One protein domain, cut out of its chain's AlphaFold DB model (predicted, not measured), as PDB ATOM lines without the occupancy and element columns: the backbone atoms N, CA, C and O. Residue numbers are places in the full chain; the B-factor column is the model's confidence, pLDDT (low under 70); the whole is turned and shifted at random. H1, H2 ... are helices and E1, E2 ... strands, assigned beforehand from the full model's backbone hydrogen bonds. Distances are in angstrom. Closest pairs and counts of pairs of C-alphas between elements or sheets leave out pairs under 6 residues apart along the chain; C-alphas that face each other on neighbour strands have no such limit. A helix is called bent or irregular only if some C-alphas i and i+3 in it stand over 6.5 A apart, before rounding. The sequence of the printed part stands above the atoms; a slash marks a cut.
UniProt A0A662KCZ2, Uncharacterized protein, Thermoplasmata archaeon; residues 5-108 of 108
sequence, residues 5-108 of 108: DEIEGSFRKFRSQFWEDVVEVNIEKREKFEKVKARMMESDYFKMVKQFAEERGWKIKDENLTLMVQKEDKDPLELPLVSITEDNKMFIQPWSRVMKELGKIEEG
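Overview. This is residues 5 to 108 of the 108 residues of an uncharacterized protein of Thermoplasmata archaeon (UniProt A0A662KCZ2). A small sheet of three strands, E1 E2 E3, has helices H3 and H4 over one face as two layers, helices on one face of a sheet, and arm H1a of the bent first helix packs on H3. E3 runs on into the strand hairpin E4 E5; arm H1b packs on E5, and H2 folds back along H1b. The printed part has 104 residues with H1 H2 H3, E1 to E5, then H4 along the chain, class mixed; E1 E2 E3 is a meander, each strand the antiparallel neighbour of the one before. It is compact, radius of gyration of the C-alphas 13.9 A, with spans of 43 by 27 by 21 A.

Along the chain. E1 is residues 59 to 63, 12.6 A; E2 66 to 70, 12.9 A; E3 77 to 80; E4 82 to 84; E5 90 to 92. H3 is residues 44 to 54, 15.0 A, and H4 95 to 106, 16.3 A, ending at C-alpha 106 (-19.701, -23.711, -28.082). H1, residues 5 to 27, was assigned as one helix by its hydrogen bonds but is bent, C-alphas 17 and 20 being 7.4 A apart: H1a is 5 to 17, 18.6 A, from C-alpha 5 (-21.055, -29.404, -14.344), and H1b 20 to 27, 10.7 A. H2, residues 30 to 41, 17.6 A, is irregular, with C-alphas 31 and 34 7.1 A apart.

Arrangement. In hairpin E1 and E2, N 61 and O 68 are within hydrogen-bond range at 2.9 A; in E2 and E3, N 79 and O 67 at 2.8 A. H3, height 10.2 A over the sheet, runs along the strands, 4 degrees to E2 on the local plane. H4 is on the same face; its closest C-alphas to E3 are Glu 101 and Leu 79, 6.4 A. H1a touches H3, closest C-alphas Ser 10 and Tyr 45, 5.0 A, at a shallow tilt of 30 degrees, opposite ways. In hairpin E4 and E5, N 83 and O 91 are within range at 2.8 A. The closest C-alphas of H1b and E5 are Val 22 and Met 90, 6.1 A. H2 touches H1b with residues 32 to 36 alone, closest C-alphas Phe 33 and Val 25, 5.9 A; the two are a helical hairpin. H3 and H4 are apart. Every O i to N i+4 pair is within hydrogen-bond range in H1a, H1b, H3 and H4; in H2, 6 of 8.

Size, cuts and confidence. The C-alphas farthest apart are those of Glu 28 and Asp 73, 43.9 A. The printed part has no cut and no long link. Mean pLDDT of the printed part is 83.6; residues 28 to 31, 72 to 73 and 105 to 108 are under 70.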
ATOM      1  N   ASP A   5     -20.675 -29.148 -15.740       88.25
ATOM      2  CA  ASP A   5     -21.055 -29.404 -14.344       88.25
ATOM      3  C   ASP A   5     -19.867 -29.879 -13.488       88.25
ATOM      4  O   ASP A   5     -19.708 -29.462 -12.336       88.25
ATOM      5  N   GLU A   6     -18.986 -30.717 -14.046       90.31
ATOM      6  CA  GLU A   6     -17.758 -31.148 -13.364       90.31
ATOM      7  C   GLU A   6     -16.798 -29.976 -13.137       90.31
ATOM      8  O   GLU A   6     -16.233 -29.837 -12.044       90.31
ATOM      9  N   ILE A   7     -16.661 -29.092 -14.131       90.81
ATOM     10  CA  ILE A   7     -15.848 -27.878 -14.008       90.81
ATOM     11  C   ILE A   7     -16.442 -26.946 -12.950       90.81
ATOM     12  O   ILE A   7     -15.689 -26.411 -12.135       90.81
ATOM     13  N   GLU A   8     -17.767 -26.786 -12.893       92.31
ATOM     14  CA  GLU A   8     -18.426 -25.985 -11.857       92.31
ATOM     15  C   GLU A   8     -18.148 -26.540 -10.454       92.31
ATOM     16  O   GLU A   8     -17.818 -25.793  -9.524       92.31
ATOM     17  N   GLY A   9     -18.246 -27.860 -10.288       93.88
ATOM     18  CA  GLY A   9     -17.902 -28.526  -9.033       93.88
ATOM     19  C   GLY A   9     -16.453 -28.252  -8.620       93.88
ATOM     20  O   GLY A   9     -16.180 -27.957  -7.450       93.88
ATOM     21  N   SER A  10     -15.532 -28.288  -9.583       93.88
ATOM     22  CA  SER A  10     -14.117 -27.968  -9.374       93.88
ATOM     23  C   SER A  10     -13.893 -26.487  -9.048       93.88
ATOM     24  O   SER A  10     -13.178 -26.173  -8.095       93.88
ATOM     25  N   PHE A  11     -14.594 -25.572  -9.724       94.25
ATOM     26  CA  PHE A  11     -14.584 -24.136  -9.429       94.25
ATOM     27  C   PHE A  11     -14.998 -23.851  -7.982       94.25
ATOM     28  O   PHE A  11     -14.347 -23.067  -7.290       94.25
ATOM     29  N   ARG A  12     -16.071 -24.487  -7.493       93.44
ATOM     30  CA  ARG A  12     -16.556 -24.276  -6.118       93.44
ATOM     31  C   ARG A  12     -15.504 -24.694  -5.086       93.44
ATOM     32  O   ARG A  12     -15.270 -23.959  -4.125       93.44
ATOM     33  N   LYS A  13     -14.836 -25.831  -5.311       94.69
ATOM     34  CA  LYS A  13     -13.721 -26.299  -4.468       94.69
ATOM     35  C   LYS A  13     -12.532 -25.344  -4.538       94.69
ATOM     36  O   LYS A  13     -12.047 -24.916  -3.494       94.69
ATOM     37  N   PHE A  14     -12.127 -24.957  -5.746       94.81
ATOM     38  CA  PHE A  14     -11.051 -23.997  -5.986       94.81
ATOM     39  C   PHE A  14     -11.304 -22.677  -5.254       94.81
ATOM     40  O   PHE A  14     -10.464 -22.218  -4.482       94.81
ATOM     41  N   ARG A  15     -12.498 -22.097  -5.410       93.69
ATOM     42  CA  ARG A  15     -12.878 -20.862  -4.722       93.69
ATOM     43  C   ARG A  15     -12.780 -21.016  -3.208       93.69
ATOM     44  O   ARG A  15     -12.249 -20.126  -2.561       93.69
ATOM     45  N   SER A  16     -13.268 -22.121  -2.647       93.88
ATOM     46  CA  SER A  16     -13.177 -22.365  -1.204       93.88
ATOM     47  C   SER A  16     -11.731 -22.496  -0.718       93.88
ATOM     48  O   SER A  16     -11.428 -22.033   0.373       93.88
ATOM     49  N   GLN A  17     -10.857 -23.125  -1.505       94.00
ATOM     50  CA  GLN A  17      -9.454 -23.353  -1.143       94.00
ATOM     51  C   GLN A  17      -8.601 -22.087  -1.232       94.00
ATOM     52  O   GLN A  17      -7.718 -21.891  -0.406       94.00
ATOM     53  N   PHE A  18      -8.847 -21.244  -2.236       93.44
ATOM     54  CA  PHE A  18      -7.989 -20.099  -2.541       93.44
ATOM     55  C   PHE A  18      -8.566 -18.749  -2.102       93.44
ATOM     56  O   PHE A  18      -7.907 -17.729  -2.279       93.44
ATOM     57  N   TRP A  19      -9.778 -18.704  -1.537       90.56
ATOM     58  CA  TRP A  19     -10.387 -17.442  -1.104       90.56
ATOM     59  C   TRP A  19      -9.519 -16.694  -0.086       90.56
ATOM     60  O   TRP A  19      -9.228 -15.515  -0.283       90.56
ATOM     61  N   GLU A  20      -9.074 -17.378   0.968       89.62
ATOM     62  CA  GLU A  20      -8.219 -16.777   1.999       89.62
ATOM     63  C   GLU A  20      -6.861 -16.359   1.426       89.62
ATOM     64  O   GLU A  20      -6.433 -15.229   1.649       89.62
ATOM     65  N   ASP A  21      -6.243 -17.212   0.601       90.50
ATOM     66  CA  ASP A  21      -4.989 -16.907  -0.100       90.50
ATOM     67  C   ASP A  21      -5.108 -15.609  -0.930       90.50
ATOM     68  O   ASP A  21      -4.218 -14.757  -0.893       90.50
ATOM     69  N   VAL A  22      -6.220 -15.417  -1.649       90.12
ATOM     70  CA  VAL A  22      -6.482 -14.206  -2.448       90.12
ATOM     71  C   VAL A  22      -6.648 -12.971  -1.567       90.12
ATOM     72  O   VAL A  22      -6.093 -11.917  -1.878       90.12
ATOM     73  N   VAL A  23      -7.390 -13.089  -0.463       89.19
ATOM     74  CA  VAL A  23      -7.569 -11.991   0.497       89.19
ATOM     75  C   VAL A  23      -6.223 -11.587   1.102       89.19
ATOM     76  O   VAL A  23      -5.895 -10.402   1.115       89.19
ATOM     77  N   GLU A  24      -5.408 -12.551   1.536       87.62
ATOM     78  CA  GLU A  24      -4.084 -12.281   2.103       87.62
ATOM     79  C   GLU A  24      -3.139 -11.594   1.109       87.62
ATOM     80  O   GLU A  24      -2.436 -10.641   1.468       87.62
ATOM     81  N   VAL A  25      -3.110 -12.075  -0.137       88.62
ATOM     82  CA  VAL A  25      -2.269 -11.508  -1.200       88.62
ATOM     83  C   VAL A  25      -2.674 -10.066  -1.513       88.62
ATOM     84  O   VAL A  25      -1.798  -9.224  -1.711       88.62
ATOM     85  N   ASN A  26      -3.975  -9.767  -1.495       88.00
ATOM     86  CA  ASN A  26      -4.505  -8.434  -1.785       88.00
ATOM     87  C   ASN A  26      -4.296  -7.417  -0.658       88.00
ATOM     88  O   ASN A  26      -4.348  -6.217  -0.929       88.00
ATOM     89  N   ILE A  27      -4.101  -7.875   0.582       84.44
ATOM     90  CA  ILE A  27      -3.946  -6.990   1.738       84.44
ATOM     91  C   ILE A  27      -2.486  -6.546   1.891       84.44
ATOM     92  O   ILE A  27      -2.250  -5.345   1.844       84.44
ATOM     93  N   GLU A  28      -1.493  -7.442   2.018       64.75
ATOM     94  CA  GLU A  28      -0.141  -6.982   2.423       64.75
ATOM     95  C   GLU A  28       1.084  -7.790   1.931       64.75
ATOM     96  O   GLU A  28       2.211  -7.422   2.263       64.75
ATOM     97  N   LYS A  29       0.961  -8.867   1.134       63.56
ATOM     98  CA  LYS A  29       2.126  -9.753   0.853       63.56
ATOM     99  C   LYS A  29       2.384 -10.046  -0.627       63.56
ATOM    100  O   LYS A  29       2.084 -11.137  -1.111       63.56
ATOM    101  N   ARG A  30       3.104  -9.139  -1.308       65.56
ATOM    102  CA  ARG A  30       3.667  -9.386  -2.661       65.56
ATOM    103  C   ARG A  30       4.516 -10.663  -2.730       65.56
ATOM    104  O   ARG A  30       4.480 -11.363  -3.730       65.56
ATOM    105  N   GLU A  31       5.226 -11.014  -1.660       69.81
ATOM    106  CA  GLU A  31       6.106 -12.194  -1.621       69.81
ATOM    107  C   GLU A  31       5.345 -13.537  -1.705       69.81
ATOM    108  O   GLU A  31       5.900 -14.556  -2.118       69.81
ATOM    109  N   LYS A  32       4.049 -13.550  -1.353       79.25
ATOM    110  CA  LYS A  32       3.173 -14.724  -1.514       79.25
ATOM    111  C   LYS A  32       2.517 -14.798  -2.895       79.25
ATOM    112  O   LYS A  32       2.029 -15.867  -3.255       79.25
ATOM    113  N   PHE A  33       2.520 -13.707  -3.663       86.06
ATOM    114  CA  PHE A  33       1.766 -13.578  -4.909       86.06
ATOM    115  C   PHE A  33       2.104 -14.686  -5.916       86.06
ATOM    116  O   PHE A  33       1.227 -15.449  -6.316       86.06
ATOM    117  N   GLU A  34       3.387 -14.845  -6.257       86.44
ATOM    118  CA  GLU A  34       3.825 -15.865  -7.220       86.44
ATOM    119  C   GLU A  34       3.611 -17.297  -6.701       86.44
ATOM    120  O   GLU A  34       3.269 -18.191  -7.474       86.44
ATOM    121  N   LYS A  35       3.721 -17.526  -5.384       89.12
ATOM    122  CA  LYS A  35       3.446 -18.843  -4.780       89.12
ATOM    123  C   LYS A  35       1.969 -19.224  -4.884       89.12
ATOM    124  O   LYS A  35       1.656 -20.368  -5.208       89.12
ATOM    125  N   VAL A  36       1.065 -18.283  -4.607       89.94
ATOM    126  CA  VAL A  36      -0.387 -18.500  -4.734       89.94
ATOM    127  C   VAL A  36      -0.755 -18.723  -6.197       89.94
ATOM    128  O   VAL A  36      -1.451 -19.684  -6.510       89.94
ATOM    129  N   LYS A  37      -0.208 -17.906  -7.100       88.69
ATOM    130  CA  LYS A  37      -0.391 -18.042  -8.547       88.69
ATOM    131  C   LYS A  37       0.035 -19.422  -9.062       88.69
ATOM    132  O   LYS A  37      -0.750 -20.068  -9.752       88.69
ATOM    133  N   ALA A  38       1.216 -19.911  -8.679       89.38
ATOM    134  CA  ALA A  38       1.683 -21.245  -9.064       89.38
ATOM    135  C   ALA A  38       0.740 -22.355  -8.565       89.38
ATOM    136  O   ALA A  38       0.297 -23.192  -9.350       89.38
ATOM    137  N   ARG A  39       0.333 -22.306  -7.285       92.12
ATOM    138  CA  ARG A  39      -0.631 -23.267  -6.713       92.12
ATOM    139  C   ARG A  39      -1.979 -23.252  -7.437       92.12
ATOM    140  O   ARG A  39      -2.597 -24.303  -7.592       92.12
ATOM    141  N   MET A  40      -2.447 -22.084  -7.877       92.25
ATOM    142  CA  MET A  40      -3.687 -21.978  -8.650       92.25
ATOM    143  C   MET A  40      -3.564 -22.650 -10.018       92.25
ATOM    144  O   MET A  40      -4.461 -23.399 -10.401       92.25
ATOM    145  N   MET A  41      -2.453 -22.432 -10.725       88.75
ATOM    146  CA  MET A  41      -2.202 -23.046 -12.036       88.75
ATOM    147  C   MET A  41      -2.117 -24.578 -11.964       88.75
ATOM    148  O   MET A  41      -2.482 -25.263 -12.917       88.75
ATOM    149  N   GLU A  42      -1.675 -25.122 -10.828       90.69
ATOM    150  CA  GLU A  42      -1.601 -26.566 -10.574       90.69
ATOM    151  C   GLU A  42      -2.917 -27.179 -10.062       90.69
ATOM    152  O   GLU A  42      -3.011 -28.405  -9.917       90.69
ATOM    153  N   SER A  43      -3.929 -26.352  -9.790       92.38
ATOM    154  CA  SER A  43      -5.206 -26.806  -9.239       92.38
ATOM    155  C   SER A  43      -5.996 -27.681 -10.214       92.38
ATOM    156  O   SER A  43      -5.909 -27.541 -11.438       92.38
ATOM    157  N   ASP A  44      -6.841 -28.550  -9.658       93.31
ATOM    158  CA  ASP A  44      -7.734 -29.410 -10.441       93.31
ATOM    159  C   ASP A  44      -8.695 -28.602 -11.319       93.31
ATOM    160  O   ASP A  44      -9.082 -29.057 -12.390       93.31
ATOM    161  N   TYR A  45      -9.048 -27.384 -10.903       92.31
ATOM    162  CA  TYR A  45      -9.890 -26.491 -11.690       92.31
ATOM    163  C   TYR A  45      -9.212 -26.078 -12.997       92.31
ATOM    164  O   TYR A  45      -9.782 -26.275 -14.068       92.31
ATOM    165  N   PHE A  46      -7.971 -25.590 -12.928       90.88
ATOM    166  CA  PHE A  46      -7.202 -25.236 -14.124       90.88
ATOM    167  C   PHE A  46      -6.980 -26.452 -15.027       90.88
ATOM    168  O   PHE A  46      -7.169 -26.358 -16.238       90.88
ATOM    169  N   LYS A  47      -6.641 -27.609 -14.446       90.56
ATOM    170  CA  LYS A  47      -6.458 -28.861 -15.196       90.56
ATOM    171  C   LYS A  47      -7.735 -29.308 -15.909       90.56
ATOM    172  O   LYS A  47      -7.672 -29.647 -17.084       90.56
ATOM    173  N   MET A  48      -8.885 -29.265 -15.236       91.12
ATOM    174  CA  MET A  48     -10.168 -29.650 -15.835       91.12
ATOM    175  C   MET A  48     -10.573 -28.730 -16.981       91.12
ATOM    176  O   MET A  48     -11.046 -29.213 -18.005       91.12
ATOM    177  N   VAL A  49     -10.361 -27.420 -16.843       88.00
ATOM    178  CA  VAL A  49     -10.646 -26.472 -17.927       88.00
ATOM    179  C   VAL A  49      -9.739 -26.728 -19.134       88.00
ATOM    180  O   VAL A  49     -10.215 -26.690 -20.269       88.00
ATOM    181  N   LYS A  50      -8.456 -27.050 -18.915       88.00
ATOM    182  CA  LYS A  50      -7.555 -27.445 -20.008       88.00
ATOM    183  C   LYS A  50      -8.026 -28.727 -20.684       88.00
ATOM    184  O   LYS A  50      -8.212 -28.739 -21.893       88.00
ATOM    185  N   GLN A  51      -8.308 -29.768 -19.904       89.81
ATOM    186  CA  GLN A  51      -8.790 -31.041 -20.437       89.81
ATOM    187  C   GLN A  51     -10.094 -30.867 -21.233       89.81
ATOM    188  O   GLN A  51     -10.247 -31.444 -22.303       89.81
ATOM    189  N   PHE A  52     -11.015 -30.025 -20.759       86.81
ATOM    190  CA  PHE A  52     -12.252 -29.699 -21.471       86.81
ATOM    191  C   PHE A  52     -12.003 -29.106 -22.862       86.81
ATOM    192  O   PHE A  52     -12.721 -29.448 -23.805       86.81
ATOM    193  N   ALA A  53     -11.009 -28.223 -22.979       83.88
ATOM    194  CA  ALA A  53     -10.612 -27.601 -24.235       83.88
ATOM    195  C   ALA A  53      -9.861 -28.590 -25.152       83.88
ATOM    196  O   ALA A  53     -10.175 -28.666 -26.340       83.88
ATOM    197  N   GLU A  54      -8.950 -29.406 -24.611       86.19
ATOM    198  CA  GLU A  54      -8.230 -30.450 -25.362       86.19
ATOM    199  C   GLU A  54      -9.179 -31.496 -25.956       86.19
ATOM    200  O   GLU A  54      -9.083 -31.820 -27.140       86.19
ATOM    201  N   GLU A  55     -10.143 -31.985 -25.171       86.94
ATOM    202  CA  GLU A  55     -11.145 -32.962 -25.620       86.94
ATOM    203  C   GLU A  55     -12.034 -32.428 -26.754       86.94
ATOM    204  O   GLU A  55     -12.630 -33.209 -27.496       86.94
ATOM    205  N   ARG A  56     -12.113 -31.102 -26.907       81.75
ATOM    206  CA  ARG A  56     -12.845 -30.412 -27.981       81.75
ATOM    207  C   ARG A  56     -11.945 -29.993 -29.147       81.75
ATOM    208  O   ARG A  56     -12.420 -29.324 -30.063       81.75
ATOM    209  N   GLY A  57     -10.666 -30.373 -29.124       77.06
ATOM    210  CA  GLY A  57      -9.688 -30.039 -30.159       77.06
ATOM    211  C   GLY A  57      -9.260 -28.569 -30.162       77.06
ATOM    212  O   GLY A  57      -8.737 -28.087 -31.165       77.06
ATOM    213  N   TRP A  58      -9.494 -27.830 -29.076       82.69
ATOM    214  CA  TRP A  58      -9.110 -26.422 -28.997       82.69
ATOM    215  C   TRP A  58      -7.617 -26.292 -28.718       82.69
ATOM    216  O   TRP A  58      -7.047 -27.028 -27.909       82.69
ATOM    217  N   LYS A  59      -6.970 -25.313 -29.353       77.25
ATOM    218  CA  LYS A  59      -5.580 -24.979 -29.030       77.25
ATOM    219  C   LYS A  59      -5.549 -24.187 -27.737       77.25
ATOM    220  O   LYS A  59      -6.244 -23.179 -27.623       77.25
ATOM    221  N   ILE A  60      -4.717 -24.629 -26.802       77.62
ATOM    222  CA  ILE A  60      -4.527 -23.971 -25.514       77.62
ATOM    223  C   ILE A  60      -3.165 -23.299 -25.510       77.62
ATOM    224  O   ILE A  60      -2.151 -23.922 -25.833       77.62
ATOM    225  N   LYS A  61      -3.135 -22.035 -25.099       76.62
ATOM    226  CA  LYS A  61      -1.904 -21.364 -24.692       76.62
ATOM    227  C   LYS A  61      -2.043 -20.922 -23.243       76.62
ATOM    228  O   LYS A  61      -2.945 -20.161 -22.896       76.62
ATOM    229  N   ASP A  62      -1.141 -21.428 -22.411       70.06
ATOM    230  CA  ASP A  62      -1.051 -21.065 -21.003       70.06
ATOM    231  C   ASP A  62      -0.413 -19.681 -20.862       70.06
ATOM    232  O   ASP A  62       0.806 -19.531 -20.964       70.06
ATOM    233  N   GLU A  63      -1.230 -18.664 -20.600       73.00
ATOM    234  CA  GLU A  63      -0.762 -17.321 -20.256       73.00
ATOM    235  C   GLU A  63      -1.030 -17.045 -18.777       73.00
ATOM    236  O   GLU A  63      -1.869 -16.234 -18.383       73.00
ATOM    237  N   ASN A  64      -0.266 -17.734 -17.926       73.69
ATOM    238  CA  ASN A  64      -0.366 -17.648 -16.470       73.69
ATOM    239  C   ASN A  64      -1.732 -18.122 -15.928       73.69
ATOM    240  O   ASN A  64      -2.011 -19.315 -15.886       73.69
ATOM    241  N   LEU A  65      -2.560 -17.179 -15.463       77.44
ATOM    242  CA  LEU A  65      -3.879 -17.416 -14.869       77.44
ATOM    243  C   LEU A  65      -5.023 -17.323 -15.894       77.44
ATOM    244  O   LEU A  65      -6.185 -17.563 -15.551       77.44
ATOM    245  N   THR A  66      -4.683 -16.983 -17.137       76.12
ATOM    246  CA  THR A  66      -5.593 -16.933 -18.275       76.12
ATOM    247  C   THR A  66      -5.276 -18.096 -19.202       76.12
ATOM    248  O   THR A  66      -4.117 -18.329 -19.554       76.12
ATOM    249  N   LEU A  67      -6.313 -18.824 -19.609       79.19
ATOM    250  CA  LEU A  67      -6.198 -19.828 -20.659       79.19
ATOM    251  C   LEU A  67      -6.663 -19.194 -21.963       79.19
ATOM    252  O   LEU A  67      -7.817 -18.785 -22.061       79.19
ATOM    253  N   MET A  68      -5.786 -19.101 -22.960       78.00
ATOM    254  CA  MET A  68      -6.231 -18.757 -24.308       78.00
ATOM    255  C   MET A  68      -6.661 -20.027 -25.017       78.00
ATOM    256  O   MET A  68      -5.869 -20.962 -25.144       78.00
ATOM    257  N   VAL A  69      -7.909 -20.047 -25.463       77.56
ATOM    258  CA  VAL A  69      -8.530 -21.175 -26.151       77.56
ATOM    259  C   VAL A  69      -8.916 -20.751 -27.558       77.56
ATOM    260  O   VAL A  69      -9.590 -19.743 -27.755       77.56
ATOM    261  N   GLN A  70      -8.474 -21.508 -28.557       76.25
ATOM    262  CA  GLN A  70      -8.792 -21.240 -29.956       76.25
ATOM    263  C   GLN A  70      -9.499 -22.445 -30.577       76.25
ATOM    264  O   GLN A  70      -8.933 -23.539 -30.648       76.25
ATOM    265  N   LYS A  71     -10.722 -22.214 -31.058       71.62
ATOM    266  CA  LYS A  71     -11.450 -23.121 -31.953       71.62
ATOM    267  C   LYS A  71     -10.992 -22.857 -33.392       71.62
ATOM    268  O   LYS A  71     -10.677 -21.714 -33.719       71.62
ATOM    269  N   GLU A  72     -10.906 -23.899 -34.217       66.94
ATOM    270  CA  GLU A  72     -10.431 -23.798 -35.608       66.94
ATOM    271  C   GLU A  72     -11.087 -22.628 -36.362       66.94
ATOM    272  O   GLU A  72     -12.280 -22.369 -36.210       66.94
ATOM    273  N   ASP A  73     -10.272 -21.891 -37.122       66.94
ATOM    274  CA  ASP A  73     -10.664 -20.725 -37.928       66.94
ATOM    275  C   ASP A  73     -11.337 -19.561 -37.172       66.94
ATOM    276  O   ASP A  73     -11.923 -18.670 -37.790       66.94
ATOM    277  N   LYS A  74     -11.211 -19.513 -35.836       70.81
ATOM    278  CA  LYS A  74     -11.662 -18.387 -35.004       70.81
ATOM    279  C   LYS A  74     -10.521 -17.666 -34.312       70.81
ATOM    280  O   LYS A  74      -9.441 -18.220 -34.089       70.81
ATOM    281  N   ASP A  75     -10.805 -16.427 -33.927       75.12
ATOM    282  CA  ASP A  75      -9.934 -15.671 -33.042       75.12
ATOM    283  C   ASP A  75      -9.790 -16.394 -31.688       75.12
ATOM    284  O   ASP A  75     -10.765 -16.968 -31.186       75.12
ATOM    285  N   PRO A  76      -8.588 -16.387 -31.084       74.88
ATOM    286  CA  PRO A  76      -8.385 -16.897 -29.737       74.88
ATOM    287  C   PRO A  76      -9.297 -16.171 -28.747       74.88
ATOM    288  O   PRO A  76      -9.368 -14.941 -28.733       74.88
ATOM    289  N   LEU A  77      -9.968 -16.936 -27.896       76.94
ATOM    290  CA  LEU A  77     -10.766 -16.411 -26.803       76.94
ATOM    291  C   LEU A  77      -9.981 -16.544 -25.504       76.94
ATOM    292  O   LEU A  77      -9.430 -17.598 -25.181       76.94
ATOM    293  N   GLU A  78      -9.922 -15.451 -24.755       80.50
ATOM    294  CA  GLU A  78      -9.358 -15.459 -23.415       80.50
ATOM    295  C   GLU A  78     -10.379 -16.021 -22.434       80.50
ATOM    296  O   GLU A  78     -11.494 -15.511 -22.295       80.50
ATOM    297  N   LEU A  79      -9.964 -17.045 -21.698       83.38
ATOM    298  CA  LEU A  79     -10.706 -17.602 -20.586       83.38
ATOM    299  C   LEU A  79     -10.004 -17.218 -19.272       83.38
ATOM    300  O   LEU A  79      -9.160 -17.967 -18.764       83.38
ATOM    301  N   PRO A  80     -10.298 -16.027 -18.716       78.56
ATOM    302  CA  PRO A  80      -9.692 -15.590 -17.471       78.56
ATOM    303  C   PRO A  80     -10.308 -16.376 -16.312       78.56
ATOM    304  O   PRO A  80     -11.455 -16.150 -15.926       78.56
ATOM    305  N   LEU A  81      -9.545 -17.302 -15.737       87.94
ATOM    306  CA  LEU A  81      -9.964 -18.047 -14.547       87.94
ATOM    307  C   LEU A  81      -9.740 -17.217 -13.277       87.94
ATOM    308  O   LEU A  81     -10.555 -17.218 -12.352       87.94
ATOM    309  N   VAL A  82      -8.646 -16.458 -13.265       89.62
ATOM    310  CA  VAL A  82      -8.295 -15.489 -12.229       89.62
ATOM    311  C   VAL A  82      -7.735 -14.249 -12.921       89.62
ATOM    312  O   VAL A  82      -6.940 -14.360 -13.848       89.62
ATOM    313  N   SER A  83      -8.144 -13.060 -12.485       87.56
ATOM    314  CA  SER A  83      -7.621 -11.794 -13.004       87.56
ATOM    315  C   SER A  83      -6.672 -11.137 -12.023       87.56
ATOM    316  O   SER A  83      -6.873 -11.202 -10.812       87.56
ATOM    317  N   ILE A  84      -5.667 -10.468 -12.575       86.06
ATOM    318  CA  ILE A  84      -4.721  -9.636 -11.844       86.06
ATOM    319  C   ILE A  84      -4.906  -8.204 -12.347       86.06
ATOM    320  O   ILE A  84      -4.860  -7.974 -13.553       86.06
ATOM    321  N   THR A  85      -5.161  -7.254 -11.451       84.25
ATOM    322  CA  THR A  85      -5.241  -5.828 -11.809       84.25
ATOM    323  C   THR A  85      -3.855  -5.197 -11.874       84.25
ATOM    324  O   THR A  85      -2.900  -5.735 -11.317       84.25
ATOM    325  N   GLU A  86      -3.762  -4.001 -12.454       80.50
ATOM    326  CA  GLU A  86      -2.531  -3.195 -12.488       80.50
ATOM    327  C   GLU A  86      -1.939  -2.968 -11.081       80.50
ATOM    328  O   GLU A  86      -0.725  -3.027 -10.888       80.50
ATOM    329  N   ASP A  87      -2.799  -2.848 -10.065       82.44
ATOM    330  CA  ASP A  87      -2.419  -2.756  -8.648       82.44
ATOM    331  C   ASP A  87      -1.836  -4.058  -8.042       82.44
ATOM    332  O   ASP A  87      -1.600  -4.112  -6.834       82.44
ATOM    333  N   ASN A  88      -1.636  -5.125  -8.826       80.38
ATOM    334  CA  ASN A  88      -1.325  -6.489  -8.371       80.38
ATOM    335  C   ASN A  88      -2.367  -7.085  -7.408       80.38
ATOM    336  O   ASN A  88      -2.018  -7.832  -6.494       80.38
ATOM    337  N   LYS A  89      -3.652  -6.781  -7.611       85.44
ATOM    338  CA  LYS A  89      -4.735  -7.444  -6.877       85.44
ATOM    339  C   LYS A  89      -5.266  -8.616  -7.684       85.44
ATOM    340  O   LYS A  89      -5.518  -8.489  -8.879       85.44
ATOM    341  N   MET A  90      -5.442  -9.745  -7.019       89.69
ATOM    342  CA  MET A  90      -5.914 -10.997  -7.581       89.69
ATOM    343  C   MET A  90      -7.415 -11.172  -7.327       89.69
ATOM    344  O   MET A  90      -7.907 -10.905  -6.232       89.69
ATOM    345  N   PHE A  91      -8.145 -11.654  -8.330       90.00
ATOM    346  CA  PHE A  91      -9.583 -11.902  -8.248       90.00
ATOM    347  C   PHE A  91      -9.942 -13.197  -8.962       90.00
ATOM    348  O   PHE A  91      -9.734 -13.321 -10.169       90.00
ATOM    349  N   ILE A  92     -10.524 -14.153  -8.239       91.75
ATOM    350  CA  ILE A  92     -11.107 -15.352  -8.851       91.75
ATOM    351  C   ILE A  92     -12.328 -14.912  -9.660       91.75
ATOM    352  O   ILE A  92     -13.239 -14.292  -9.103       91.75
ATOM    353  N   GLN A  93     -12.352 -15.208 -10.962       91.69
ATOM    354  CA  GLN A  93     -13.472 -14.792 -11.799       91.69
ATOM    355  C   GLN A  93     -14.751 -15.539 -11.392       91.69
ATOM    356  O   GLN A  93     -14.704 -16.738 -11.108       91.69
ATOM    357  N   PRO A  94     -15.911 -14.860 -11.349       89.94
ATOM    358  CA  PRO A  94     -17.177 -15.525 -11.082       89.94
ATOM    359  C   PRO A  94     -17.454 -16.619 -12.114       89.94
ATOM    360  O   PRO A  94     -17.260 -16.404 -13.311       89.94
ATOM    361  N   TRP A  95     -17.998 -17.751 -11.661       90.19
ATOM    362  CA  TRP A  95     -18.353 -18.868 -12.541       90.19
ATOM    363  C   TRP A  95     -19.253 -18.454 -13.705       90.19
ATOM    364  O   TRP A  95     -19.022 -18.865 -14.833       90.19
ATOM    365  N   SER A  96     -20.218 -17.562 -13.468       87.75
ATOM    366  CA  SER A  96     -21.102 -17.038 -14.517       87.75
ATOM    367  C   SER A  96     -20.349 -16.354 -15.660       87.75
ATOM    368  O   SER A  96     -20.778 -16.425 -16.810       87.75
ATOM    369  N   ARG A  97     -19.213 -15.707 -15.371       86.62
ATOM    370  CA  ARG A  97     -18.366 -15.095 -16.398       86.62
ATOM    371  C   ARG A  97     -17.599 -16.156 -17.177       86.62
ATOM    372  O   ARG A  97     -17.572 -16.085 -18.397       86.62
ATOM    373  N   VAL A  98     -17.031 -17.143 -16.485       86.50
ATOM    374  CA  VAL A  98     -16.318 -18.262 -17.121       86.50
ATOM    375  C   VAL A  98     -17.266 -19.055 -18.020       86.50
ATOM    376  O   VAL A  98     -16.952 -19.286 -19.181       86.50
ATOM    377  N   MET A  99     -18.466 -19.375 -17.530       86.75
ATOM    378  CA  MET A  99     -19.517 -20.045 -18.296       86.75
ATOM    379  C   MET A  99     -19.921 -19.241 -19.535       86.75
ATOM    380  O   MET A  99     -20.075 -19.818 -20.604       86.75
ATOM    381  N   LYS A 100     -20.056 -17.912 -19.424       85.44
ATOM    382  CA  LYS A 100     -20.359 -17.056 -20.578       85.44
ATOM    383  C   LYS A 100     -19.283 -17.164 -21.658       85.44
ATOM    384  O   LYS A 100     -19.626 -17.250 -22.832       85.44
ATOM    385  N   GLU A 101     -18.006 -17.145 -21.281       82.44
ATOM    386  CA  GLU A 101     -16.915 -17.290 -22.250       82.44
ATOM    387  C   GLU A 101     -16.854 -18.712 -22.829       82.44
ATOM    388  O   GLU A 101     -16.720 -18.849 -24.039       82.44
ATOM    389  N   LEU A 102     -17.073 -19.761 -22.023       78.44
ATOM    390  CA  LEU A 102     -17.194 -21.143 -22.519       78.44
ATOM    391  C   LEU A 102     -18.351 -21.303 -23.521       78.44
ATOM    392  O   LEU A 102     -18.166 -21.907 -24.575       78.44
ATOM    393  N   GLY A 103     -19.514 -20.711 -23.234       75.44
ATOM    394  CA  GLY A 103     -20.694 -20.759 -24.105       75.44
ATOM    395  C   GLY A 103     -20.479 -20.070 -25.454       75.44
ATOM    396  O   GLY A 103     -20.873 -20.615 -26.482       75.44
ATOM    397  N   LYS A 104     -19.764 -18.934 -25.490       75.75
ATOM    398  CA  LYS A 104     -19.391 -18.278 -26.760       75.75
ATOM    399  C   LYS A 104     -18.550 -19.180 -27.668       75.75
ATOM    400  O   LYS A 104     -18.587 -19.015 -28.884       75.75
ATOM    401  N   ILE A 105     -17.772 -20.098 -27.092       67.38
ATOM    402  CA  ILE A 105     -16.927 -21.025 -27.856       67.38
ATOM    403  C   ILE A 105     -17.752 -22.222 -28.374       67.38
ATOM    404  O   ILE A 105     -17.478 -22.741 -29.462       67.38
ATOM    405  N   GLU A 106     -18.784 -22.649 -27.638       64.50
ATOM    406  CA  GLU A 106     -19.701 -23.711 -28.082       64.50
ATOM    407  C   GLU A 106     -20.652 -23.245 -29.196       64.50
ATOM    408  O   GLU A 106     -20.809 -23.963 -30.182       64.50
ATOM    409  N   GLU A 107     -21.212 -22.035 -29.096       60.75
ATOM    410  CA  GLU A 107     -22.116 -21.450 -30.109       60.75
ATOM    411  C   GLU A 107     -21.392 -20.916 -31.356       60.75
ATOM    412  O   GLU A 107     -22.028 -20.592 -32.360       60.75
ATOM    413  N   GLY A 108     -20.063 -20.799 -31.283       49.31
ATOM    414  CA  GLY A 108     -19.218 -20.276 -32.347       49.31
ATOM    415  C   GLY A 108     -19.014 -21.257 -33.488       49.31
ATOM    416  O   GLY A 108     -18.377 -22.294 -33.235       49.31
TER     417      GLY A 108